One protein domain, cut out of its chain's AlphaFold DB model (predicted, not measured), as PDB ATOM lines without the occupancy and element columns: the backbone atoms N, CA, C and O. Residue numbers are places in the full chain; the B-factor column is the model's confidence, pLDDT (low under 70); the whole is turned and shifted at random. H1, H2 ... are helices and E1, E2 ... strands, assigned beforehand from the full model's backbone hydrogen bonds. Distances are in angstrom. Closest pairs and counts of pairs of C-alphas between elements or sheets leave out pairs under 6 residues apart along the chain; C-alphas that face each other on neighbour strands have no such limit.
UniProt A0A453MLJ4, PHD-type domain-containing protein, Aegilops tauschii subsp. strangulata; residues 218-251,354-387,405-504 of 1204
ATOM      1  N   VAL A 218     -28.434   6.401   3.421       63.53
ATOM      2  CA  VAL A 218     -28.006   6.700   4.805       63.53
ATOM      3  C   VAL A 218     -28.974   7.620   5.551       63.53
ATOM      4  O   VAL A 218     -29.341   7.334   6.683       63.53
ATOM      5  N   ALA A 219     -29.437   8.695   4.912       61.41
ATOM      6  CA  ALA A 219     -30.400   9.620   5.515       61.41
ATOM      7  C   ALA A 219     -31.828   9.034   5.609       61.41
ATOM      8  O   ALA A 219     -32.677   9.592   6.300       61.41
ATOM      9  N   GLY A 220     -32.094   7.919   4.917       64.38
ATOM     10  CA  GLY A 220     -33.235   7.037   5.160       64.38
ATOM     11  C   GLY A 220     -33.017   6.164   6.392       64.38
ATOM     12  O   GLY A 220     -33.828   6.221   7.300       64.38
ATOM     13  N   MET A 221     -31.886   5.459   6.483       70.81
ATOM     14  CA  MET A 221     -31.525   4.594   7.623       70.81
ATOM     15  C   MET A 221     -31.500   5.373   8.954       70.81
ATOM     16  O   MET A 221     -32.063   4.934   9.952       70.81
ATOM     17  N   GLU A 222     -30.911   6.575   8.953       69.25
ATOM     18  CA  GLU A 222     -30.919   7.512  10.089       69.25
ATOM     19  C   GLU A 222     -32.346   7.960  10.460       69.25
ATOM     20  O   GLU A 222     -32.631   8.199  11.630       69.25
ATOM     21  N   LYS A 223     -33.260   8.064   9.485       64.38
ATOM     22  CA  LYS A 223     -34.670   8.402   9.726       64.38
ATOM     23  C   LYS A 223     -35.487   7.216  10.223       64.38
ATOM     24  O   LYS A 223     -36.307   7.412  11.111       64.38
ATOM     25  N   ASP A 224     -35.238   6.021   9.707       67.31
ATOM     26  CA  ASP A 224     -35.912   4.793  10.120       67.31
ATOM     27  C   ASP A 224     -35.540   4.438  11.567       67.31
ATOM     28  O   ASP A 224     -36.420   4.155  12.368       67.31
ATOM     29  N   ALA A 225     -34.260   4.548  11.943       70.94
ATOM     30  CA  ALA A 225     -33.819   4.335  13.323       70.94
ATOM     31  C   ALA A 225     -34.410   5.366  14.307       70.94
ATOM     32  O   ALA A 225     -34.747   5.008  15.432       70.94
ATOM     33  N   LEU A 226     -34.586   6.624  13.882       67.94
ATOM     34  CA  LEU A 226     -35.293   7.640  14.674       67.94
ATOM     35  C   LEU A 226     -36.805   7.377  14.764       67.94
ATOM     36  O   LEU A 226     -37.396   7.674  15.794       67.94
ATOM     37  N   LEU A 227     -37.436   6.836  13.717       63.62
ATOM     38  CA  LEU A 227     -38.860   6.477  13.734       63.62
ATOM     39  C   LEU A 227     -39.134   5.232  14.584       63.62
ATOM     40  O   LEU A 227     -40.137   5.208  15.286       63.62
ATOM     41  N   LEU A 228     -38.239   4.239  14.557       62.75
ATOM     42  CA  LEU A 228     -38.283   3.087  15.460       62.75
ATOM     43  C   LEU A 228     -38.138   3.543  16.914       62.75
ATOM     44  O   LEU A 228     -38.996   3.226  17.726       62.75
ATOM     45  N   LEU A 229     -37.127   4.369  17.217       66.69
ATOM     46  CA  LEU A 229     -36.951   4.969  18.543       66.69
ATOM     47  C   LEU A 229     -38.186   5.766  18.997       66.69
ATOM     48  O   LEU A 229     -38.577   5.664  20.152       66.69
ATOM     49  N   GLU A 230     -38.802   6.563  18.121       58.88
ATOM     50  CA  GLU A 230     -39.976   7.368  18.482       58.88
ATOM     51  C   GLU A 230     -41.231   6.506  18.687       58.88
ATOM     52  O   GLU A 230     -41.962   6.716  19.652       58.88
ATOM     53  N   ALA A 231     -41.470   5.505  17.833       54.34
ATOM     54  CA  ALA A 231     -42.566   4.553  18.008       54.34
ATOM     55  C   ALA A 231     -42.414   3.765  19.318       54.34
ATOM     56  O   ALA A 231     -43.359   3.670  20.098       54.34
ATOM     57  N   GLU A 232     -41.206   3.284  19.602       57.62
ATOM     58  CA  GLU A 232     -40.868   2.616  20.855       57.62
ATOM     59  C   GLU A 232     -40.976   3.545  22.067       57.62
ATOM     60  O   GLU A 232     -41.527   3.146  23.087       57.62
ATOM     61  N   ASN A 233     -40.559   4.812  21.974       59.25
ATOM     62  CA  ASN A 233     -40.796   5.799  23.033       59.25
ATOM     63  C   ASN A 233     -42.299   6.020  23.277       59.25
ATOM     64  O   ASN A 233     -42.719   6.187  24.420       59.25
ATOM     65  N   LEU A 234     -43.133   6.011  22.234       53.56
ATOM     66  CA  LEU A 234     -44.586   6.158  22.369       53.56
ATOM     67  C   LEU A 234     -45.249   4.920  23.001       53.56
ATOM     68  O   LEU A 234     -46.207   5.077  23.756       53.56
ATOM     69  N   ILE A 235     -44.716   3.718  22.759       50.25
ATOM     70  CA  ILE A 235     -45.156   2.462  23.392       50.25
ATOM     71  C   ILE A 235     -44.661   2.380  24.852       50.25
ATOM     72  O   ILE A 235     -45.440   2.122  25.772       50.25
ATOM     73  N   CYS A 236     -43.373   2.648  25.076       48.66
ATOM     74  CA  CYS A 236     -42.645   2.362  26.315       48.66
ATOM     75  C   CYS A 236     -42.463   3.568  27.261       48.66
ATOM     76  O   CYS A 236     -41.893   3.410  28.340       48.66
ATOM     77  N   SER A 237     -42.957   4.771  26.939       43.34
ATOM     78  CA  SER A 237     -42.911   5.936  27.859       43.34
ATOM     79  C   SER A 237     -43.764   5.766  29.128       43.34
ATOM     80  O   SER A 237     -43.613   6.512  30.099       43.34
ATOM     81  N   SER A 238     -44.604   4.734  29.167       37.62
ATOM     82  CA  SER A 238     -45.217   4.171  30.372       37.62
ATOM     83  C   SER A 238     -44.206   3.514  31.328       37.62
ATOM     84  O   SER A 238     -44.353   3.606  32.545       37.62
ATOM     85  N   LEU A 239     -43.184   2.834  30.810       41.50
ATOM     86  CA  LEU A 239     -42.552   1.701  31.489       41.50
ATOM     87  C   LEU A 239     -41.366   2.036  32.409       41.50
ATOM     88  O   LEU A 239     -40.851   1.129  33.059       41.50
ATOM     89  N   SER A 240     -40.917   3.294  32.504       40.88
ATOM     90  CA  SER A 240     -39.657   3.633  33.191       40.88
ATOM     91  C   SER A 240     -39.683   3.347  34.708       40.88
ATOM     92  O   SER A 240     -40.059   4.209  35.510       40.88
ATOM     93  N   SER A 241     -39.243   2.154  35.114       44.06
ATOM     94  CA  SER A 241     -38.927   1.836  36.506       44.06
ATOM     95  C   SER A 241     -37.616   2.517  36.913       44.06
ATOM     96  O   SER A 241     -36.709   2.719  36.102       44.06
ATOM     97  N   GLU A 242     -37.504   2.922  38.177       46.47
ATOM     98  CA  GLU A 242     -36.335   3.692  38.626       46.47
ATOM     99  C   GLU A 242     -35.160   2.818  39.084       46.47
ATOM    100  O   GLU A 242     -34.042   3.318  39.168       46.47
ATOM    101  N   GLY A 243     -35.390   1.515  39.286       47.81
ATOM    102  CA  GLY A 243     -34.376   0.553  39.737       47.81
ATOM    103  C   GLY A 243     -33.266   0.245  38.723       47.81
ATOM    104  O   GLY A 243     -32.164  -0.098  39.126       47.81
ATOM    105  N   ASN A 244     -33.499   0.436  37.419       53.84
ATOM    106  CA  ASN A 244     -32.512   0.104  36.377       53.84
ATOM    107  C   ASN A 244     -31.482   1.225  36.100       53.84
ATOM    108  O   ASN A 244     -30.761   1.152  35.101       53.84
ATOM    109  N   LYS A 245     -31.428   2.281  36.929       56.28
ATOM    110  CA  LYS A 245     -30.604   3.490  36.721       56.28
ATOM    111  C   LYS A 245     -29.324   3.455  37.568       56.28
ATOM    112  O   LYS A 245     -29.385   3.565  38.789       56.28
ATOM    113  N   VAL A 246     -28.159   3.410  36.922       56.06
ATOM    114  CA  VAL A 246     -26.845   3.533  37.578       56.06
ATOM    115  C   VAL A 246     -26.457   5.010  37.711       56.06
ATOM    116  O   VAL A 246     -26.611   5.790  36.766       56.06
ATOM    117  N   TYR A 247     -25.905   5.390  38.866       55.16
ATOM    118  CA  TYR A 247     -25.308   6.708  39.100       55.16
ATOM    119  C   TYR A 247     -23.788   6.667  38.909       55.16
ATOM    120  O   TYR A 247     -23.095   5.945  39.622       55.16
ATOM    121  N   MET A 248     -23.265   7.492  38.000       50.53
ATOM    122  CA  MET A 248     -21.822   7.707  37.838       50.53
ATOM    123  C   MET A 248     -21.313   8.830  38.760       50.53
ATOM    124  O   MET A 248     -22.033   9.797  39.033       50.53
ATOM    125  N   MET A 249     -20.053   8.730  39.197       42.16
ATOM    126  CA  MET A 249     -19.305   9.787  39.892       42.16
ATOM    127  C   MET A 249     -17.935   9.983  39.237       42.16
ATOM    128  O   MET A 249     -17.200   9.018  39.047       42.16
ATOM    129  N   ASP A 250     -17.583  11.232  38.935       38.44
ATOM    130  CA  ASP A 250     -16.307  11.577  38.301       38.44
ATOM    131  C   ASP A 250     -15.174  11.689  39.334       38.44
ATOM    132  O   ASP A 250     -15.261  12.482  40.277       38.44
ATOM    133  N   TYR A 251     -14.064  10.976  39.110       35.91
ATOM    134  CA  TYR A 251     -12.804  11.200  39.827       35.91
ATOM    135  C   TYR A 251     -11.813  12.025  38.997       35.91
ATOM    136  O   TYR A 251     -11.652  11.859  37.790       35.91
ATOM    137  N   SER A 354     -28.779   3.629  32.067       76.38
ATOM    138  CA  SER A 354     -29.399   2.342  32.414       76.38
ATOM    139  C   SER A 354     -28.436   1.172  32.205       76.38
ATOM    140  O   SER A 354     -27.573   1.210  31.326       76.38
ATOM    141  N   ILE A 355     -28.623   0.096  32.973       76.00
ATOM    142  CA  ILE A 355     -27.893  -1.170  32.776       76.00
ATOM    143  C   ILE A 355     -28.051  -1.656  31.322       76.00
ATOM    144  O   ILE A 355     -27.071  -1.995  30.659       76.00
ATOM    145  N   SER A 356     -29.268  -1.579  30.780       75.94
ATOM    146  CA  SER A 356     -29.578  -1.966  29.400       75.94
ATOM    147  C   SER A 356     -28.891  -1.097  28.332       75.94
ATOM    148  O   SER A 356     -28.457  -1.610  27.302       75.94
ATOM    149  N   GLU A 357     -28.691   0.200  28.584       80.00
ATOM    150  CA  GLU A 357     -27.908   1.084  27.708       80.00
ATOM    151  C   GLU A 357     -26.409   0.719  27.727       80.00
ATOM    152  O   GLU A 357     -25.699   0.947  26.746       80.00
ATOM    153  N   ILE A 358     -25.908   0.138  28.822       81.94
ATOM    154  CA  ILE A 358     -24.508  -0.300  28.958       81.94
ATOM    155  C   ILE A 358     -24.290  -1.663  28.297       81.94
ATOM    156  O   ILE A 358     -23.296  -1.831  27.588       81.94
ATOM    157  N   ILE A 359     -25.252  -2.584  28.408       84.12
ATOM    158  CA  ILE A 359     -25.265  -3.826  27.625       84.12
ATOM    159  C   ILE A 359     -25.259  -3.488  26.123       84.12
ATOM    160  O   ILE A 359     -24.376  -3.949  25.402       84.12
ATOM    161  N   LEU A 360     -26.123  -2.579  25.645       86.75
ATOM    162  CA  LEU A 360     -26.102  -2.149  24.236       86.75
ATOM    163  C   LEU A 360     -24.797  -1.438  23.821       86.75
ATOM    164  O   LEU A 360     -24.369  -1.564  22.670       86.75
ATOM    165  N   LYS A 361     -24.106  -0.740  24.735       86.81
ATOM    166  CA  LYS A 361     -22.750  -0.217  24.472       86.81
ATOM    167  C   LYS A 361     -21.731  -1.346  24.308       86.81
ATOM    168  O   LYS A 361     -20.957  -1.293  23.354       86.81
ATOM    169  N   LYS A 362     -21.762  -2.389  25.150       86.38
ATOM    170  CA  LYS A 362     -20.943  -3.607  24.986       86.38
ATOM    171  C   LYS A 362     -21.247  -4.299  23.648       86.38
ATOM    172  O   LYS A 362     -20.309  -4.590  22.910       86.38
ATOM    173  N   CYS A 363     -22.519  -4.452  23.272       88.88
ATOM    174  CA  CYS A 363     -22.943  -4.969  21.962       88.88
ATOM    175  C   CYS A 363     -22.362  -4.163  20.788       88.88
ATOM    176  O   CYS A 363     -21.869  -4.736  19.817       88.88
ATOM    177  N   ARG A 364     -22.358  -2.828  20.885       88.88
ATOM    178  CA  ARG A 364     -21.784  -1.950  19.854       88.88
ATOM    179  C   ARG A 364     -20.256  -2.021  19.786       88.88
ATOM    180  O   ARG A 364     -19.704  -1.965  18.689       88.88
ATOM    181  N   ILE A 365     -19.576  -2.178  20.925       86.38
ATOM    182  CA  ILE A 365     -18.127  -2.436  20.981       86.38
ATOM    183  C   ILE A 365     -17.810  -3.779  20.303       86.38
ATOM    184  O   ILE A 365     -16.950  -3.823  19.427       86.38
ATOM    185  N   ALA A 366     -18.538  -4.843  20.651       86.62
ATOM    186  CA  ALA A 366     -18.407  -6.176  20.062       86.62
ATOM    187  C   ALA A 366     -18.598  -6.167  18.538       86.62
ATOM    188  O   ALA A 366     -17.723  -6.626  17.805       86.62
ATOM    189  N   LEU A 367     -19.702  -5.575  18.060       87.62
ATOM    190  CA  LEU A 367     -19.984  -5.409  16.634       87.62
ATOM    191  C   LEU A 367     -18.807  -4.728  15.921       87.62
ATOM    192  O   LEU A 367     -18.303  -5.240  14.926       87.62
ATOM    193  N   ARG A 368     -18.325  -3.594  16.446       85.44
ATOM    194  CA  ARG A 368     -17.248  -2.830  15.802       85.44
ATOM    195  C   ARG A 368     -15.874  -3.494  15.876       85.44
ATOM    196  O   ARG A 368     -15.094  -3.287  14.952       85.44
ATOM    197  N   HIS A 369     -15.580  -4.300  16.898       83.50
ATOM    198  CA  HIS A 369     -14.371  -5.128  16.904       83.50
ATOM    199  C   HIS A 369     -14.454  -6.261  15.876       83.50
ATOM    200  O   HIS A 369     -13.528  -6.398  15.081       83.50
ATOM    201  N   ALA A 370     -15.569  -6.996  15.806       82.19
ATOM    202  CA  ALA A 370     -15.757  -8.046  14.802       82.19
ATOM    203  C   ALA A 370     -15.656  -7.498  13.361       82.19
ATOM    204  O   ALA A 370     -15.034  -8.121  12.505       82.19
ATOM    205  N   ILE A 371     -16.195  -6.297  13.102       78.62
ATOM    206  CA  ILE A 371     -16.044  -5.610  11.806       78.62
ATOM    207  C   ILE A 371     -14.612  -5.087  11.591       78.62
ATOM    208  O   ILE A 371     -14.182  -4.971  10.452       78.62
ATOM    209  N   SER A 372     -13.843  -4.755  12.636       74.94
ATOM    210  CA  SER A 372     -12.487  -4.200  12.454       74.94
ATOM    211  C   SER A 372     -11.480  -5.180  11.833       74.94
ATOM    212  O   SER A 372     -10.440  -4.740  11.350       74.94
ATOM    213  N   SER A 373     -11.825  -6.471  11.776       70.19
ATOM    214  CA  SER A 373     -11.112  -7.520  11.032       70.19
ATOM    215  C   SER A 373     -11.357  -7.488   9.510       70.19
ATOM    216  O   SER A 373     -10.696  -8.208   8.769       70.19
ATOM    217  N   ASP A 374     -12.305  -6.680   9.021       71.44
ATOM    218  CA  ASP A 374     -12.622  -6.512   7.596       71.44
ATOM    219  C   ASP A 374     -11.624  -5.561   6.910       71.44
ATOM    220  O   ASP A 374     -11.944  -4.420   6.561       71.44
ATOM    221  N   GLU A 375     -10.387  -6.034   6.717       62.81
ATOM    222  CA  GLU A 375      -9.307  -5.270   6.069       62.81
ATOM    223  C   GLU A 375      -9.683  -4.775   4.656       62.81
ATOM    224  O   GLU A 375      -9.189  -3.742   4.199       62.81
ATOM    225  N   TYR A 376     -10.597  -5.480   3.980       65.50
ATOM    226  CA  TYR A 376     -11.049  -5.189   2.617       65.50
ATOM    227  C   TYR A 376     -12.294  -4.285   2.547       65.50
ATOM    228  O   TYR A 376     -12.734  -3.952   1.445       65.50
ATOM    229  N   LYS A 377     -12.859  -3.867   3.692       66.31
ATOM    230  CA  LYS A 377     -14.148  -3.153   3.813       66.31
ATOM    231  C   LYS A 377     -15.343  -3.862   3.146       66.31
ATOM    232  O   LYS A 377     -16.333  -3.197   2.820       66.31
ATOM    233  N   LEU A 378     -15.292  -5.177   2.926       66.94
ATOM    234  CA  LEU A 378     -16.330  -5.937   2.225       66.94
ATOM    235  C   LEU A 378     -17.715  -5.750   2.869       66.94
ATOM    236  O   LEU A 378     -18.707  -5.529   2.170       66.94
ATOM    237  N   PHE A 379     -17.784  -5.778   4.200       70.69
ATOM    238  CA  PHE A 379     -19.014  -5.591   4.967       70.69
ATOM    239  C   PHE A 379     -19.489  -4.128   4.984       70.69
ATOM    240  O   PHE A 379     -20.663  -3.868   5.244       70.69
ATOM    241  N   GLY A 380     -18.605  -3.168   4.690       61.12
ATOM    242  CA  GLY A 380     -18.944  -1.749   4.546       61.12
ATOM    243  C   GLY A 380     -19.429  -1.356   3.145       61.12
ATOM    244  O   GLY A 380     -20.377  -0.580   3.024       61.12
ATOM    245  N   ASP A 381     -18.821  -1.923   2.101       56.81
ATOM    246  CA  ASP A 381     -19.143  -1.676   0.684       56.81
ATOM    247  C   ASP A 381     -20.193  -2.655   0.112       56.81
ATOM    248  O   ASP A 381     -20.503  -2.633  -1.090       56.81
ATOM    249  N   LEU A 382     -20.784  -3.493   0.972       55.94
ATOM    250  CA  LEU A 382     -21.790  -4.501   0.625       55.94
ATOM    251  C   LEU A 382     -23.001  -3.893  -0.108       55.94
ATOM    252  O   LEU A 382     -23.417  -4.395  -1.154       55.94
ATOM    253  N   LEU A 383     -23.482  -2.740   0.384       49.22
ATOM    254  CA  LEU A 383     -24.543  -1.912  -0.214       49.22
ATOM    255  C   LEU A 383     -24.234  -1.414  -1.638       49.22
ATOM    256  O   LEU A 383     -25.129  -0.898  -2.308       49.22
ATOM    257  N   GLY A 384     -22.973  -1.470  -2.075       44.62
ATOM    258  CA  GLY A 384     -22.511  -0.943  -3.359       44.62
ATOM    259  C   GLY A 384     -22.148  -2.003  -4.399       44.62
ATOM    260  O   GLY A 384     -22.169  -1.692  -5.587       44.62
ATOM    261  N   THR A 385     -21.799  -3.225  -3.980       40.72
ATOM    262  CA  THR A 385     -20.979  -4.123  -4.822       40.72
ATOM    263  C   THR A 385     -21.654  -5.438  -5.212       40.72
ATOM    264  O   THR A 385     -21.399  -5.934  -6.302       40.72
ATOM    265  N   ILE A 386     -22.551  -5.989  -4.385       42.28
ATOM    266  CA  ILE A 386     -23.116  -7.339  -4.599       42.28
ATOM    267  C   ILE A 386     -23.914  -7.496  -5.913       42.28
ATOM    268  O   ILE A 386     -24.017  -8.600  -6.438       42.28
ATOM    269  N   VAL A 387     -24.431  -6.407  -6.490       36.84
ATOM    270  CA  VAL A 387     -25.201  -6.429  -7.754       36.84
ATOM    271  C   VAL A 387     -24.304  -6.229  -8.995       36.84
ATOM    272  O   VAL A 387     -24.792  -6.247 -10.122       36.84
ATOM    273  N   VAL A 405     -31.537  -2.975  -3.894       38.12
ATOM    274  CA  VAL A 405     -32.016  -3.868  -2.826       38.12
ATOM    275  C   VAL A 405     -33.002  -3.089  -1.933       38.12
ATOM    276  O   VAL A 405     -32.721  -1.927  -1.606       38.12
ATOM    277  N   PRO A 406     -34.161  -3.656  -1.537       43.88
ATOM    278  CA  PRO A 406     -35.137  -2.970  -0.686       43.88
ATOM    279  C   PRO A 406     -34.597  -2.805   0.743       43.88
ATOM    280  O   PRO A 406     -34.696  -3.730   1.540       43.88
ATOM    281  N   ARG A 407     -34.002  -1.631   1.035       53.31
ATOM    282  CA  ARG A 407     -33.426  -1.210   2.339       53.31
ATOM    283  C   ARG A 407     -32.918  -2.403   3.183       53.31
ATOM    284  O   ARG A 407     -33.478  -2.660   4.248       53.31
ATOM    285  N   PRO A 408     -31.916  -3.157   2.690       56.53
ATOM    286  CA  PRO A 408     -31.497  -4.388   3.341       56.53
ATOM    287  C   PRO A 408     -30.998  -4.098   4.750       56.53
ATOM    288  O   PRO A 408     -30.300  -3.108   4.979       56.53
ATOM    289  N   LEU A 409     -31.331  -4.994   5.676       70.12
ATOM    290  CA  LEU A 409     -30.679  -5.026   6.970       70.12
ATOM    291  C   LEU A 409     -29.193  -5.334   6.749       70.12
ATOM    292  O   LEU A 409     -28.841  -6.321   6.107       70.12
ATOM    293  N   ASP A 410     -28.332  -4.463   7.260       76.31
ATOM    294  CA  ASP A 410     -26.881  -4.571   7.177       76.31
ATOM    295  C   ASP A 410     -26.238  -4.112   8.496       76.31
ATOM    296  O   ASP A 410     -26.861  -3.425   9.314       76.31
ATOM    297  N   PHE A 411     -24.968  -4.459   8.722       82.44
ATOM    298  CA  PHE A 411     -24.263  -4.104   9.964       82.44
ATOM    299  C   PHE A 411     -24.211  -2.590  10.228       82.44
ATOM    300  O   PHE A 411     -24.095  -2.148  11.372       82.44
ATOM    301  N   ARG A 412     -24.348  -1.785   9.173       80.94
ATOM    302  CA  ARG A 412     -24.458  -0.331   9.237       80.94
ATOM    303  C   ARG A 412     -25.818   0.138   9.751       80.94
ATOM    304  O   ARG A 412     -25.856   1.039  10.583       80.94
ATOM    305  N   THR A 413     -26.921  -0.451   9.292       80.12
ATOM    306  CA  THR A 413     -28.263  -0.236   9.855       80.12
ATOM    307  C   THR A 413     -28.261  -0.586  11.336       80.12
ATOM    308  O   THR A 413     -28.774   0.186  12.140       80.12
ATOM    309  N   ILE A 414     -27.608  -1.690  11.703       85.19
ATOM    310  CA  ILE A 414     -27.478  -2.156  13.088       85.19
ATOM    311  C   ILE A 414     -26.653  -1.168  13.936       85.19
ATOM    312  O   ILE A 414     -27.111  -0.746  14.996       85.19
ATOM    313  N   ASP A 415     -25.489  -0.701  13.468       87.19
ATOM    314  CA  ASP A 415     -24.695   0.330  14.166       87.19
ATOM    315  C   ASP A 415     -25.433   1.680  14.272       87.19
ATOM    316  O   ASP A 415     -25.294   2.367  15.281       87.19
ATOM    317  N   ILE A 416     -26.271   2.045  13.291       81.62
ATOM    318  CA  ILE A 416     -27.145   3.230  13.360       81.62
ATOM    319  C   ILE A 416     -28.285   3.021  14.375       81.62
ATOM    320  O   ILE A 416     -28.529   3.912  15.189       81.62
ATOM    321  N   ARG A 417     -28.950   1.856  14.392       84.12
ATOM    322  CA  ARG A 417     -29.979   1.499  15.390       84.12
ATOM    323  C   ARG A 417     -29.394   1.519  16.809       84.12
ATOM    324  O   ARG A 417     -29.950   2.191  17.676       84.12
ATOM    325  N   LEU A 418     -28.225   0.907  17.023       86.38
ATOM    326  CA  LEU A 418     -27.464   0.973  18.282       86.38
ATOM    327  C   LEU A 418     -27.065   2.409  18.652       86.38
ATOM    328  O   LEU A 418     -27.124   2.778  19.821       86.38
ATOM    329  N   ALA A 419     -26.670   3.240  17.680       84.44
ATOM    330  CA  ALA A 419     -26.305   4.637  17.925       84.44
ATOM    331  C   ALA A 419     -27.490   5.516  18.347       84.44
ATOM    332  O   ALA A 419     -27.286   6.474  19.091       84.44
ATOM    333  N   MET A 420     -28.698   5.218  17.856       79.25
ATOM    334  CA  MET A 420     -29.933   5.920  18.227       79.25
ATOM    335  C   MET A 420     -30.613   5.317  19.471       79.25
ATOM    336  O   MET A 420     -31.492   5.955  20.032       79.25
ATOM    337  N   GLY A 421     -30.227   4.112  19.909       76.94
ATOM    338  CA  GLY A 421     -30.883   3.391  21.010       76.94
ATOM    339  C   GLY A 421     -32.133   2.599  20.602       76.94
ATOM    340  O   GLY A 421     -32.866   2.129  21.465       76.94
ATOM    341  N   ALA A 422     -32.364   2.400  19.300       76.31
ATOM    342  CA  ALA A 422     -33.589   1.825  18.725       76.31
ATOM    343  C   ALA A 422     -33.796   0.306  18.961       76.31
ATOM    344  O   ALA A 422     -34.655  -0.291  18.322       76.31
ATOM    345  N   TYR A 423     -33.011  -0.311  19.851       74.94
ATOM    346  CA  TYR A 423     -33.200  -1.686  20.350       74.94
ATOM    347  C   TYR A 423     -33.785  -1.725  21.778       74.94
ATOM    348  O   TYR A 423     -33.876  -2.788  22.383       74.94
ATOM    349  N   CYS A 424     -34.130  -0.568  22.361       68.00
ATOM    350  CA  CYS A 424     -34.840  -0.433  23.648       68.00
ATOM    351  C   CYS A 424     -34.189  -1.105  24.870       68.00
ATOM    352  O   CYS A 424     -34.807  -1.235  25.926       68.00
ATOM    353  N   GLY A 425     -32.919  -1.496  24.755       67.56
ATOM    354  CA  GLY A 425     -32.187  -2.228  25.784       67.56
ATOM    355  C   GLY A 425     -32.139  -3.747  25.599       67.56
ATOM    356  O   GLY A 425     -31.398  -4.393  26.332       67.56
ATOM    357  N   SER A 426     -32.866  -4.309  24.626       77.44
ATOM    358  CA  SER A 426     -32.747  -5.719  24.244       77.44
ATOM    359  C   SER A 426     -31.478  -5.934  23.422       77.44
ATOM    360  O   SER A 426     -31.298  -5.358  22.349       77.44
ATOM    361  N   TRP A 427     -30.593  -6.789  23.920       82.06
ATOM    362  CA  TRP A 427     -29.401  -7.240  23.199       82.06
ATOM    363  C   TRP A 427     -29.711  -8.463  22.317       82.06
ATOM    364  O   TRP A 427     -28.987  -8.739  21.362       82.06
ATOM    365  N   GLU A 428     -30.812  -9.158  22.604       81.12
ATOM    366  CA  GLU A 428     -31.335 -10.302  21.862       81.12
ATOM    367  C   GLU A 428     -31.785  -9.884  20.459       81.12
ATOM    368  O   GLU A 428     -31.338 -10.464  19.474       81.12
ATOM    369  N   THR A 429     -32.589  -8.822  20.347       76.69
ATOM    370  CA  THR A 429     -33.061  -8.287  19.052       76.69
ATOM    371  C   THR A 429     -31.916  -7.748  18.188       76.69
ATOM    372  O   THR A 429     -31.897  -7.959  16.976       76.69
ATOM    373  N   PHE A 430     -30.903  -7.130  18.806       87.44
ATOM    374  CA  PHE A 430     -29.636  -6.793  18.147       87.44
ATOM    375  C   PHE A 430     -28.925  -8.044  17.596       87.44
ATOM    376  O   PHE A 430     -28.416  -8.033  16.474       87.44
ATOM    377  N   PHE A 431     -28.887  -9.127  18.375       84.56
ATOM    378  CA  PHE A 431     -28.238 -10.372  17.983       84.56
ATOM    379  C   PHE A 431     -29.000 -11.101  16.858       84.56
ATOM    380  O   PHE A 431     -28.375 -11.613  15.928       84.56
ATOM    381  N   GLU A 432     -30.336 -11.106  16.897       82.94
ATOM    382  CA  GLU A 432     -31.197 -11.633  15.828       82.94
ATOM    383  C   GLU A 432     -30.983 -10.889  14.504       82.94
ATOM    384  O   GLU A 432     -30.796 -11.538  13.471       82.94
ATOM    385  N   ASP A 433     -30.921  -9.553  14.549       83.81
ATOM    386  CA  ASP A 433     -30.591  -8.698  13.403       83.81
ATOM    387  C   ASP A 433     -29.204  -9.051  12.821       83.81
ATOM    388  O   ASP A 433     -29.066  -9.242  11.612       83.81
ATOM    389  N   VAL A 434     -28.163  -9.186  13.657       86.81
ATOM    390  CA  VAL A 434     -26.808  -9.557  13.193       86.81
ATOM    391  C   VAL A 434     -26.797 -10.938  12.534       86.81
ATOM    392  O   VAL A 434     -26.196 -11.113  11.472       86.81
ATOM    393  N   GLN A 435     -27.490 -11.913  13.122       84.38
ATOM    394  CA  GLN A 435     -27.623 -13.251  12.549       84.38
ATOM    395  C   GLN A 435     -28.410 -13.246  11.228       84.38
ATOM    396  O   GLN A 435     -28.122 -14.054  10.347       84.38
ATOM    397  N   GLU A 436     -29.363 -12.330  11.048       78.81
ATOM    398  CA  GLU A 436     -30.069 -12.148   9.776       78.81
ATOM    399  C   GLU A 436     -29.152 -11.568   8.689       78.81
ATOM    400  O   GLU A 436     -29.169 -12.058   7.559       78.81
ATOM    401  N   VAL A 437     -28.269 -10.616   9.013       79.81
ATOM    402  CA  VAL A 437     -27.237 -10.147   8.064       79.81
ATOM    403  C   VAL A 437     -26.310 -11.295   7.653       79.81
ATOM    404  O   VAL A 437     -26.045 -11.472   6.465       79.81
ATOM    405  N   ILE A 438     -25.865 -12.123   8.608       81.38
ATOM    406  CA  ILE A 438     -25.014 -13.299   8.343       81.38
ATOM    407  C   ILE A 438     -25.734 -14.325   7.445       81.38
ATOM    408  O   ILE A 438     -25.143 -14.813   6.481       81.38
ATOM    409  N   ARG A 439     -27.021 -14.619   7.693       77.56
ATOM    410  CA  ARG A 439     -27.828 -15.506   6.829       77.56
ATOM    411  C   ARG A 439     -27.934 -14.980   5.397       77.56
ATOM    412  O   ARG A 439     -27.705 -15.738   4.456       77.56
ATOM    413  N   ASN A 440     -28.237 -13.693   5.229       73.62
ATOM    414  CA  ASN A 440     -28.355 -13.075   3.906       73.62
ATOM    415  C   ASN A 440     -27.010 -13.017   3.165       73.62
ATOM    416  O   ASN A 440     -26.969 -13.240   1.955       73.62
ATOM    417  N   LEU A 441     -25.898 -12.805   3.881       74.56
ATOM    418  CA  LEU A 441     -24.546 -12.899   3.326       74.56
ATOM    419  C   LEU A 441     -24.264 -14.289   2.737       74.56
ATOM    420  O   LEU A 441     -23.881 -14.375   1.571       74.56
ATOM    421  N   TYR A 442     -24.513 -15.368   3.489       74.94
ATOM    422  CA  TYR A 442     -24.349 -16.735   2.975       74.94
ATOM    423  C   TYR A 442     -25.280 -17.044   1.796       74.94
ATOM    424  O   TYR A 442     -24.847 -17.661   0.826       74.94
ATOM    425  N   ALA A 443     -26.542 -16.607   1.853       66.94
ATOM    426  CA  ALA A 443     -27.524 -16.873   0.801       66.94
ATOM    427  C   ALA A 443     -27.167 -16.201  -0.537       66.94
ATOM    428  O   ALA A 443     -27.393 -16.784  -1.595       66.94
ATOM    429  N   VAL A 444     -26.607 -14.986  -0.500       62.41
ATOM    430  CA  VAL A 444     -26.284 -14.204  -1.706       62.41
ATOM    431  C   VAL A 444     -24.858 -14.457  -2.208       62.41
ATOM    432  O   VAL A 444     -24.595 -14.310  -3.398       62.41
ATOM    433  N   CYS A 445     -23.933 -14.866  -1.333       65.56
ATOM    434  CA  CYS A 445     -22.523 -15.081  -1.682       65.56
ATOM    435  C   CYS A 445     -22.130 -16.566  -1.787       65.56
ATOM    436  O   CYS A 445     -20.942 -16.870  -1.784       65.56
ATOM    437  N   ALA A 446     -23.097 -17.486  -1.892       67.81
ATOM    438  CA  ALA A 446     -22.867 -18.937  -1.906       67.81
ATOM    439  C   ALA A 446     -21.836 -19.406  -2.956       67.81
ATOM    440  O   ALA A 446     -21.039 -20.298  -2.675       67.81
ATOM    441  N   ASP A 447     -21.804 -18.767  -4.131       71.44
ATOM    442  CA  ASP A 447     -20.870 -19.080  -5.225       71.44
ATOM    443  C   ASP A 447     -19.463 -18.459  -5.041       71.44
ATOM    444  O   ASP A 447     -18.586 -18.631  -5.890       71.44
ATOM    445  N   ARG A 448     -19.228 -17.711  -3.952       69.44
ATOM    446  CA  ARG A 448     -17.992 -16.956  -3.681       69.44
ATOM    447  C   ARG A 448     -17.297 -17.427  -2.408       69.44
ATOM    448  O   ARG A 448     -17.522 -16.904  -1.317       69.44
ATOM    449  N   THR A 449     -16.390 -18.389  -2.574       73.00
ATOM    450  CA  THR A 449     -15.590 -18.972  -1.483       73.00
ATOM    451  C   THR A 449     -14.831 -17.927  -0.663       73.00
ATOM    452  O   THR A 449     -14.724 -18.075   0.548       73.00
ATOM    453  N   ASP A 450     -14.362 -16.851  -1.304       69.81
ATOM    454  CA  ASP A 450     -13.620 -15.757  -0.671       69.81
ATOM    455  C   ASP A 450     -14.468 -14.937   0.316       69.81
ATOM    456  O   ASP A 450     -13.982 -14.530   1.369       69.81
ATOM    457  N   ILE A 451     -15.757 -14.735   0.016       70.56
ATOM    458  CA  ILE A 451     -16.695 -14.112   0.957       70.56
ATOM    459  C   ILE A 451     -17.147 -15.120   2.014       70.56
ATOM    460  O   ILE A 451     -17.223 -14.770   3.187       70.56
ATOM    461  N   VAL A 452     -17.452 -16.360   1.622       77.69
ATOM    462  CA  VAL A 452     -17.958 -17.393   2.544       77.69
ATOM    463  C   VAL A 452     -16.971 -17.662   3.688       77.69
ATOM    464  O   VAL A 452     -17.402 -17.796   4.831       77.69
ATOM    465  N   GLU A 453     -15.664 -17.662   3.412       80.62
ATOM    466  CA  GLU A 453     -14.614 -17.784   4.433       80.62
ATOM    467  C   GLU A 453     -14.581 -16.563   5.377       80.62
ATOM    468  O   GLU A 453     -14.651 -16.728   6.597       80.62
ATOM    469  N   LEU A 454     -14.615 -15.335   4.841       78.19
ATOM    470  CA  LEU A 454     -14.647 -14.102   5.645       78.19
ATOM    471  C   LEU A 454     -15.909 -13.996   6.528       78.19
ATOM    472  O   LEU A 454     -15.841 -13.542   7.672       78.19
ATOM    473  N   VAL A 455     -17.069 -14.430   6.024       81.56
ATOM    474  CA  VAL A 455     -18.339 -14.466   6.777       81.56
ATOM    475  C   VAL A 455     -18.292 -15.527   7.884       81.56
ATOM    476  O   VAL A 455     -18.827 -15.296   8.971       81.56
ATOM    477  N   ALA A 456     -17.615 -16.658   7.655       84.56
ATOM    478  CA  ALA A 456     -17.413 -17.688   8.669       84.56
ATOM    479  C   ALA A 456     -16.505 -17.206   9.810       84.56
ATOM    480  O   ALA A 456     -16.867 -17.364  10.980       84.56
ATOM    481  N   ASP A 457     -15.380 -16.556   9.499       83.19
ATOM    482  CA  ASP A 457     -14.491 -15.987  10.518       83.19
ATOM    483  C   ASP A 457     -15.137 -14.814  11.273       83.19
ATOM    484  O   ASP A 457     -15.027 -14.746  12.501       83.19
ATOM    485  N   PHE A 458     -15.905 -13.951  10.593       85.19
ATOM    486  CA  PHE A 458     -16.722 -12.928  11.256       85.19
ATOM    487  C   PHE A 458     -17.731 -13.555  12.229       85.19
ATOM    488  O   PHE A 458     -17.794 -13.166  13.396       85.19
ATOM    489  N   SER A 459     -18.489 -14.565  11.786       87.44
ATOM    490  CA  SER A 459     -19.477 -15.260  12.620       87.44
ATOM    491  C   SER A 459     -18.829 -15.911  13.847       87.44
ATOM    492  O   SER A 459     -19.367 -15.830  14.951       87.44
ATOM    493  N   LYS A 460     -17.659 -16.532  13.674       87.25
ATOM    494  CA  LYS A 460     -16.872 -17.164  14.741       87.25
ATOM    495  C   LYS A 460     -16.314 -16.145  15.738       87.25
ATOM    496  O   LYS A 460     -16.351 -16.396  16.940       87.25
ATOM    497  N   SER A 461     -15.840 -14.991  15.264       83.69
ATOM    498  CA  SER A 461     -15.429 -13.871  16.121       83.69
ATOM    499  C   SER A 461     -16.612 -13.309  16.918       83.69
ATOM    500  O   SER A 461     -16.493 -13.051  18.115       83.69
ATOM    501  N   PHE A 462     -17.779 -13.179  16.288       85.75
ATOM    502  CA  PHE A 462     -18.965 -12.606  16.916       85.75
ATOM    503  C   PHE A 462     -19.621 -13.530  17.962       85.75
ATOM    504  O   PHE A 462     -20.075 -13.047  18.999       85.75
ATOM    505  N   GLU A 463     -19.611 -14.854  17.760       83.94
ATOM    506  CA  GLU A 463     -20.068 -15.821  18.776       83.94
ATOM    507  C   GLU A 463     -19.215 -15.791  20.062       83.94
ATOM    508  O   GLU A 463     -19.753 -16.027  21.141       83.94
ATOM    509  N   LEU A 464     -17.925 -15.433  19.992       83.31
ATOM    510  CA  LEU A 464     -17.113 -15.199  21.197       83.31
ATOM    511  C   LEU A 464     -17.595 -13.951  21.954       83.31
ATOM    512  O   LEU A 464     -17.831 -14.006  23.156       83.31
ATOM    513  N   TYR A 465     -17.837 -12.834  21.265       81.94
ATOM    514  CA  TYR A 465     -18.355 -11.632  21.930       81.94
ATOM    515  C   TYR A 465     -19.774 -11.800  22.491       81.94
ATOM    516  O   TYR A 465     -20.126 -11.172  23.490       81.94
ATOM    517  N   LYS A 466     -20.594 -12.659  21.885       84.31
ATOM    518  CA  LYS A 466     -21.912 -13.043  22.405       84.31
ATOM    519  C   LYS A 466     -21.811 -13.716  23.779       84.31
ATOM    520  O   LYS A 466     -22.663 -13.447  24.624       84.31
ATOM    521  N   THR A 467     -20.786 -14.537  24.041       84.94
ATOM    522  CA  THR A 467     -20.597 -15.122  25.383       84.94
ATOM    523  C   THR A 467     -20.143 -14.077  26.404       84.94
ATOM    524  O   THR A 467     -20.642 -14.104  27.525       84.94
ATOM    525  N   GLU A 468     -19.320 -13.091  26.016       84.19
ATOM    526  CA  GLU A 468     -19.001 -11.938  26.883       84.19
ATOM    527  C   GLU A 468     -20.241 -11.095  27.239       84.19
ATOM    528  O   GLU A 468     -20.344 -10.584  28.352       84.19
ATOM    529  N   VAL A 469     -21.178 -10.913  26.299       85.12
ATOM    530  CA  VAL A 469     -22.433 -10.178  26.549       85.12
ATOM    531  C   VAL A 469     -23.365 -10.979  27.464       85.12
ATOM    532  O   VAL A 469     -23.938 -10.408  28.385       85.12
ATOM    533  N   LEU A 470     -23.484 -12.295  27.254       84.56
ATOM    534  CA  LEU A 470     -24.286 -13.187  28.102       84.56
ATOM    535  C   LEU A 470     -23.793 -13.231  29.556       84.56
ATOM    536  O   LEU A 470     -24.605 -13.145  30.474       84.56
ATOM    537  N   ASP A 471     -22.480 -13.339  29.765       84.56
ATOM    538  CA  ASP A 471     -21.856 -13.282  31.093       84.56
ATOM    539  C   ASP A 471     -22.143 -11.942  31.795       84.56
ATOM    540  O   ASP A 471     -22.603 -11.916  32.938       84.56
ATOM    541  N   LEU A 472     -21.969 -10.826  31.081       83.06
ATOM    542  CA  LEU A 472     -22.257  -9.486  31.593       83.06
ATOM    543  C   LEU A 472     -23.733  -9.323  32.016       83.06
ATOM    544  O   LEU A 472     -24.007  -8.756  33.072       83.06
ATOM    545  N   VAL A 473     -24.680  -9.843  31.225       83.62
ATOM    546  CA  VAL A 473     -26.118  -9.841  31.562       83.62
ATOM    547  C   VAL A 473     -26.374 -10.630  32.850       83.62
ATOM    548  O   VAL A 473     -26.949 -10.087  33.791       83.62
ATOM    549  N   GLN A 474     -25.864 -11.864  32.948       82.81
ATOM    550  CA  GLN A 474     -26.046 -12.715  34.134       82.81
ATOM    551  C   GLN A 474     -25.465 -12.084  35.410       82.81
ATOM    552  O   GLN A 474     -26.039 -12.218  36.495       82.81
ATOM    553  N   ARG A 475     -24.344 -11.360  35.299       80.06
ATOM    554  CA  ARG A 475     -23.738 -10.653  36.436       80.06
ATOM    555  C   ARG A 475     -24.540  -9.411  36.850       80.06
ATOM    556  O   ARG A 475     -24.632  -9.145  38.049       80.06
ATOM    557  N   PHE A 476     -25.213  -8.723  35.923       77.06
ATOM    558  CA  PHE A 476     -26.168  -7.662  36.275       77.06
ATOM    559  C   PHE A 476     -27.478  -8.187  36.883       77.06
ATOM    560  O   PHE A 476     -27.964  -7.588  37.842       77.06
ATOM    561  N   ASP A 477     -28.014  -9.315  36.416       76.00
ATOM    562  CA  ASP A 477     -29.189  -9.950  37.039       76.00
ATOM    563  C   ASP A 477     -28.882 -10.394  38.483       76.00
ATOM    564  O   ASP A 477     -29.687 -10.206  39.401       76.00
ATOM    565  N   SER A 478     -27.670 -10.914  38.713       75.00
ATOM    566  CA  SER A 478     -27.164 -11.244  40.049       75.00
ATOM    567  C   SER A 478     -27.008 -10.006  40.946       75.00
ATOM    568  O   SER A 478     -27.333 -10.065  42.132       75.00
ATOM    569  N   TYR A 479     -26.580  -8.864  40.396       70.38
ATOM    570  CA  TYR A 479     -26.482  -7.593  41.126       70.38
ATOM    571  C   TYR A 479     -27.848  -7.040  41.538       70.38
ATOM    572  O   TYR A 479     -28.052  -6.706  42.702       70.38
ATOM    573  N   LEU A 480     -28.816  -7.022  40.617       69.88
ATOM    574  CA  LEU A 480     -30.199  -6.615  40.901       69.88
ATOM    575  C   LEU A 480     -30.894  -7.532  41.929       69.88
ATOM    576  O   LEU A 480     -31.928  -7.159  42.479       69.88
ATOM    577  N   SER A 481     -30.311  -8.703  42.207       68.88
ATOM    578  CA  SER A 481     -30.780  -9.681  43.194       68.88
ATOM    579  C   SER A 481     -30.040  -9.635  44.545       68.88
ATOM    580  O   SER A 481     -30.472 -10.317  45.473       68.88
ATOM    581  N   ASN A 482     -28.937  -8.882  44.689       59.28
ATOM    582  CA  ASN A 482     -28.062  -8.923  45.875       59.28
ATOM    583  C   ASN A 482     -27.600  -7.522  46.324       59.28
ATOM    584  O   ASN A 482     -26.825  -6.861  45.640       59.28
ATOM    585  N   GLU A 483     -27.968  -7.102  47.538       52.75
ATOM    586  CA  GLU A 483     -27.745  -5.728  48.036       52.75
ATOM    587  C   GLU A 483     -26.270  -5.311  48.273       52.75
ATOM    588  O   GLU A 483     -26.021  -4.169  48.654       52.75
ATOM    589  N   ASN A 484     -25.278  -6.201  48.099       51.88
ATOM    590  CA  ASN A 484     -23.975  -6.062  48.778       51.88
ATOM    591  C   ASN A 484     -22.704  -6.247  47.908       51.88
ATOM    592  O   ASN A 484     -21.627  -6.484  48.451       51.88
ATOM    593  N   THR A 485     -22.790  -6.138  46.574       51.53
ATOM    594  CA  THR A 485     -21.646  -6.328  45.637       51.53
ATOM    595  C   THR A 485     -21.306  -5.103  44.768       51.53
ATOM    596  O   THR A 485     -20.610  -5.209  43.762       51.53
ATOM    597  N   GLY A 486     -21.764  -3.904  45.143       55.25
ATOM    598  CA  GLY A 486     -21.741  -2.731  44.253       55.25
ATOM    599  C   GLY A 486     -20.370  -2.232  43.760       55.25
ATOM    600  O   GLY A 486     -20.323  -1.602  42.707       55.25
ATOM    601  N   SER A 487     -19.260  -2.476  44.469       59.06
ATOM    602  CA  SER A 487     -17.974  -1.824  44.145       59.06
ATOM    603  C   SER A 487     -17.339  -2.322  42.842       59.06
ATOM    604  O   SER A 487     -17.000  -1.507  41.989       59.06
ATOM    605  N   GLU A 488     -17.198  -3.640  42.676       62.88
ATOM    606  CA  GLU A 488     -16.574  -4.257  41.488       62.88
ATOM    607  C   GLU A 488     -17.390  -3.955  40.223       62.88
ATOM    608  O   GLU A 488     -16.862  -3.658  39.153       62.88
ATOM    609  N   ILE A 489     -18.713  -3.951  40.380       67.25
ATOM    610  CA  ILE A 489     -19.667  -3.735  39.296       67.25
ATOM    611  C   ILE A 489     -19.665  -2.263  38.863       67.25
ATOM    612  O   ILE A 489     -19.717  -1.987  37.667       67.25
ATOM    613  N   HIS A 490     -19.511  -1.303  39.784       67.56
ATOM    614  CA  HIS A 490     -19.298   0.106  39.424       67.56
ATOM    615  C   HIS A 490     -17.996   0.347  38.639       67.56
ATOM    616  O   HIS A 490     -17.978   1.228  37.777       67.56
ATOM    617  N   GLU A 491     -16.937  -0.424  38.897       71.12
ATOM    618  CA  GLU A 491     -15.666  -0.335  38.167       71.12
ATOM    619  C   GLU A 491     -15.810  -0.868  36.728       71.12
ATOM    620  O   GLU A 491     -15.479  -0.164  35.774       71.12
ATOM    621  N   GLU A 492     -16.441  -2.030  36.530       72.00
ATOM    622  CA  GLU A 492     -16.721  -2.558  35.182       72.00
ATOM    623  C   GLU A 492     -17.731  -1.693  34.399       72.00
ATOM    624  O   GLU A 492     -17.546  -1.440  33.205       72.00
ATOM    625  N   LEU A 493     -18.773  -1.169  35.059       73.06
ATOM    626  CA  LEU A 493     -19.712  -0.203  34.473       73.06
ATOM    627  C   LEU A 493     -18.971   1.046  33.961       73.06
ATOM    628  O   LEU A 493     -19.246   1.526  32.855       73.06
ATOM    629  N   HIS A 494     -18.008   1.554  34.737       74.12
ATOM    630  CA  HIS A 494     -17.140   2.658  34.333       74.12
ATOM    631  C   HIS A 494     -16.238   2.284  33.150       74.12
ATOM    632  O   HIS A 494     -16.089   3.086  32.222       74.12
ATOM    633  N   ASP A 495     -15.675   1.078  33.131       79.00
ATOM    634  CA  ASP A 495     -14.780   0.633  32.065       79.00
ATOM    635  C   ASP A 495     -15.502   0.354  30.744       79.00
ATOM    636  O   ASP A 495     -14.995   0.745  29.692       79.00
ATOM    637  N   ILE A 496     -16.724  -0.189  30.756       78.38
ATOM    638  CA  ILE A 496     -17.544  -0.325  29.538       78.38
ATOM    639  C   ILE A 496     -17.942   1.056  29.000       78.38
ATOM    640  O   ILE A 496     -17.866   1.295  27.791       78.38
ATOM    641  N   VAL A 497     -18.311   2.006  29.869       77.88
ATOM    642  CA  VAL A 497     -18.591   3.395  29.459       77.88
ATOM    643  C   VAL A 497     -17.324   4.075  28.918       77.88
ATOM    644  O   VAL A 497     -17.379   4.744  27.884       77.88
ATOM    645  N   THR A 498     -16.166   3.852  29.539       78.44
ATOM    646  CA  THR A 498     -14.870   4.380  29.090       78.44
ATOM    647  C   THR A 498     -14.451   3.780  27.748       78.44
ATOM    648  O   THR A 498     -14.043   4.520  26.850       78.44
ATOM    649  N   ALA A 499     -14.611   2.470  27.555       76.38
ATOM    650  CA  ALA A 499     -14.400   1.792  26.279       76.38
ATOM    651  C   ALA A 499     -15.367   2.311  25.201       76.38
ATOM    652  O   ALA A 499     -14.949   2.534  24.066       76.38
ATOM    653  N   ALA A 500     -16.617   2.626  25.558       72.62
ATOM    654  CA  ALA A 500     -17.574   3.241  24.641       72.62
ATOM    655  C   ALA A 500     -17.145   4.652  24.179       72.62
ATOM    656  O   ALA A 500     -17.409   5.026  23.037       72.62
ATOM    657  N   THR A 501     -16.414   5.425  24.997       70.81
ATOM    658  CA  THR A 501     -15.793   6.692  24.535       70.81
ATOM    659  C   THR A 501     -14.598   6.487  23.595       70.81
ATOM    660  O   THR A 501     -14.208   7.415  22.887       70.81
ATOM    661  N   LYS A 502     -14.034   5.273  23.563       74.69
ATOM    662  CA  LYS A 502     -12.873   4.865  22.756       74.69
ATOM    663  C   LYS A 502     -13.250   3.852  21.660       74.69
ATOM    664  O   LYS A 502     -12.378   3.124  21.191       74.69
ATOM    665  N   LEU A 503     -14.530   3.803  21.262       72.50
ATOM    666  CA  LEU A 503     -15.047   2.903  20.221       72.50
ATOM    667  C   LEU A 503     -14.142   2.898  18.972       72.50
ATOM    668  O   LEU A 503     -13.769   3.977  18.494       72.50
ATOM    669  N   PRO A 504     -13.865   1.721  18.375       69.62
ATOM    670  CA  PRO A 504     -13.306   1.655  17.034       69.62
ATOM    671  C   PRO A 504     -14.171   2.461  16.059       69.62
ATOM    672  O   PRO A 504     -15.403   2.496  16.174       69.62
TER     673      PRO A 504
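This is residues 218 to 251, 354 to 387 and 405 to 504 of the 1204 residues of the protein "PHD-type domain-containing protein" of Aegilops tauschii subsp. strangulata (UniProt A0A453MLJ4). H2, H4, H5 and H6 make an elongated up-and-down bundle, each running against the one before it, with H2 in its middle and long H6 along one side. H7 folds back from the end of H6 and packs on H2, while H1 packs on H4. The 168 printed residues hold seven named helices and one strand, in the order H1 E1 H2 H3 H4 H5 H6 H7; the class is mostly helix. The whole is compact, radius of gyration of the C-alphas 17.6 A, spanning 55 by 33 by 28 A.

H1, residues 218 to 236, begins at C-alpha 218 (-28.006, 6.700, 4.805) and measures 26.4 A. E1 is 245 to 247, H2 355 to 372 with 25.7 A, H3 382 to 385, H4 411 to 420. H5, 427 to 444, measures 26.0 A; H6, 449 to 480, 46.5 A; H7, 486 to 501, 22.6 A, ending at (-15.793, 6.692, 24.535).

The hub H2 touches H6 at a shallow tilt of 20 degrees, opposite ways, closest C-alphas Ala 366 and Tyr 465, 5.8 A. H2 touches H7 at a steep 44 degrees, Lys 361 to Ala 500, 6.2 A between C-alphas. H4 and H5, and H5 and H6, are helical hairpins. H1 touches H4 with residues 221 to 229 alone, C-alphas 225 and 417 at 5.2 A. H3 touches no helix; E1 pairs with no named strand. Every O i to N i+4 pair is within hydrogen-bond range in H2, H4, H5 and H7; H1 has 14 of 15, H6 26 of 28; H3 is too short.

Cuts leave C-alphas 251 and 354 20.2 A apart, and 387 and 405 8.8 A. No link printed whole is long. Mean pLDDT of the printed part is 70.4, under 70 for instance at 226 to 251.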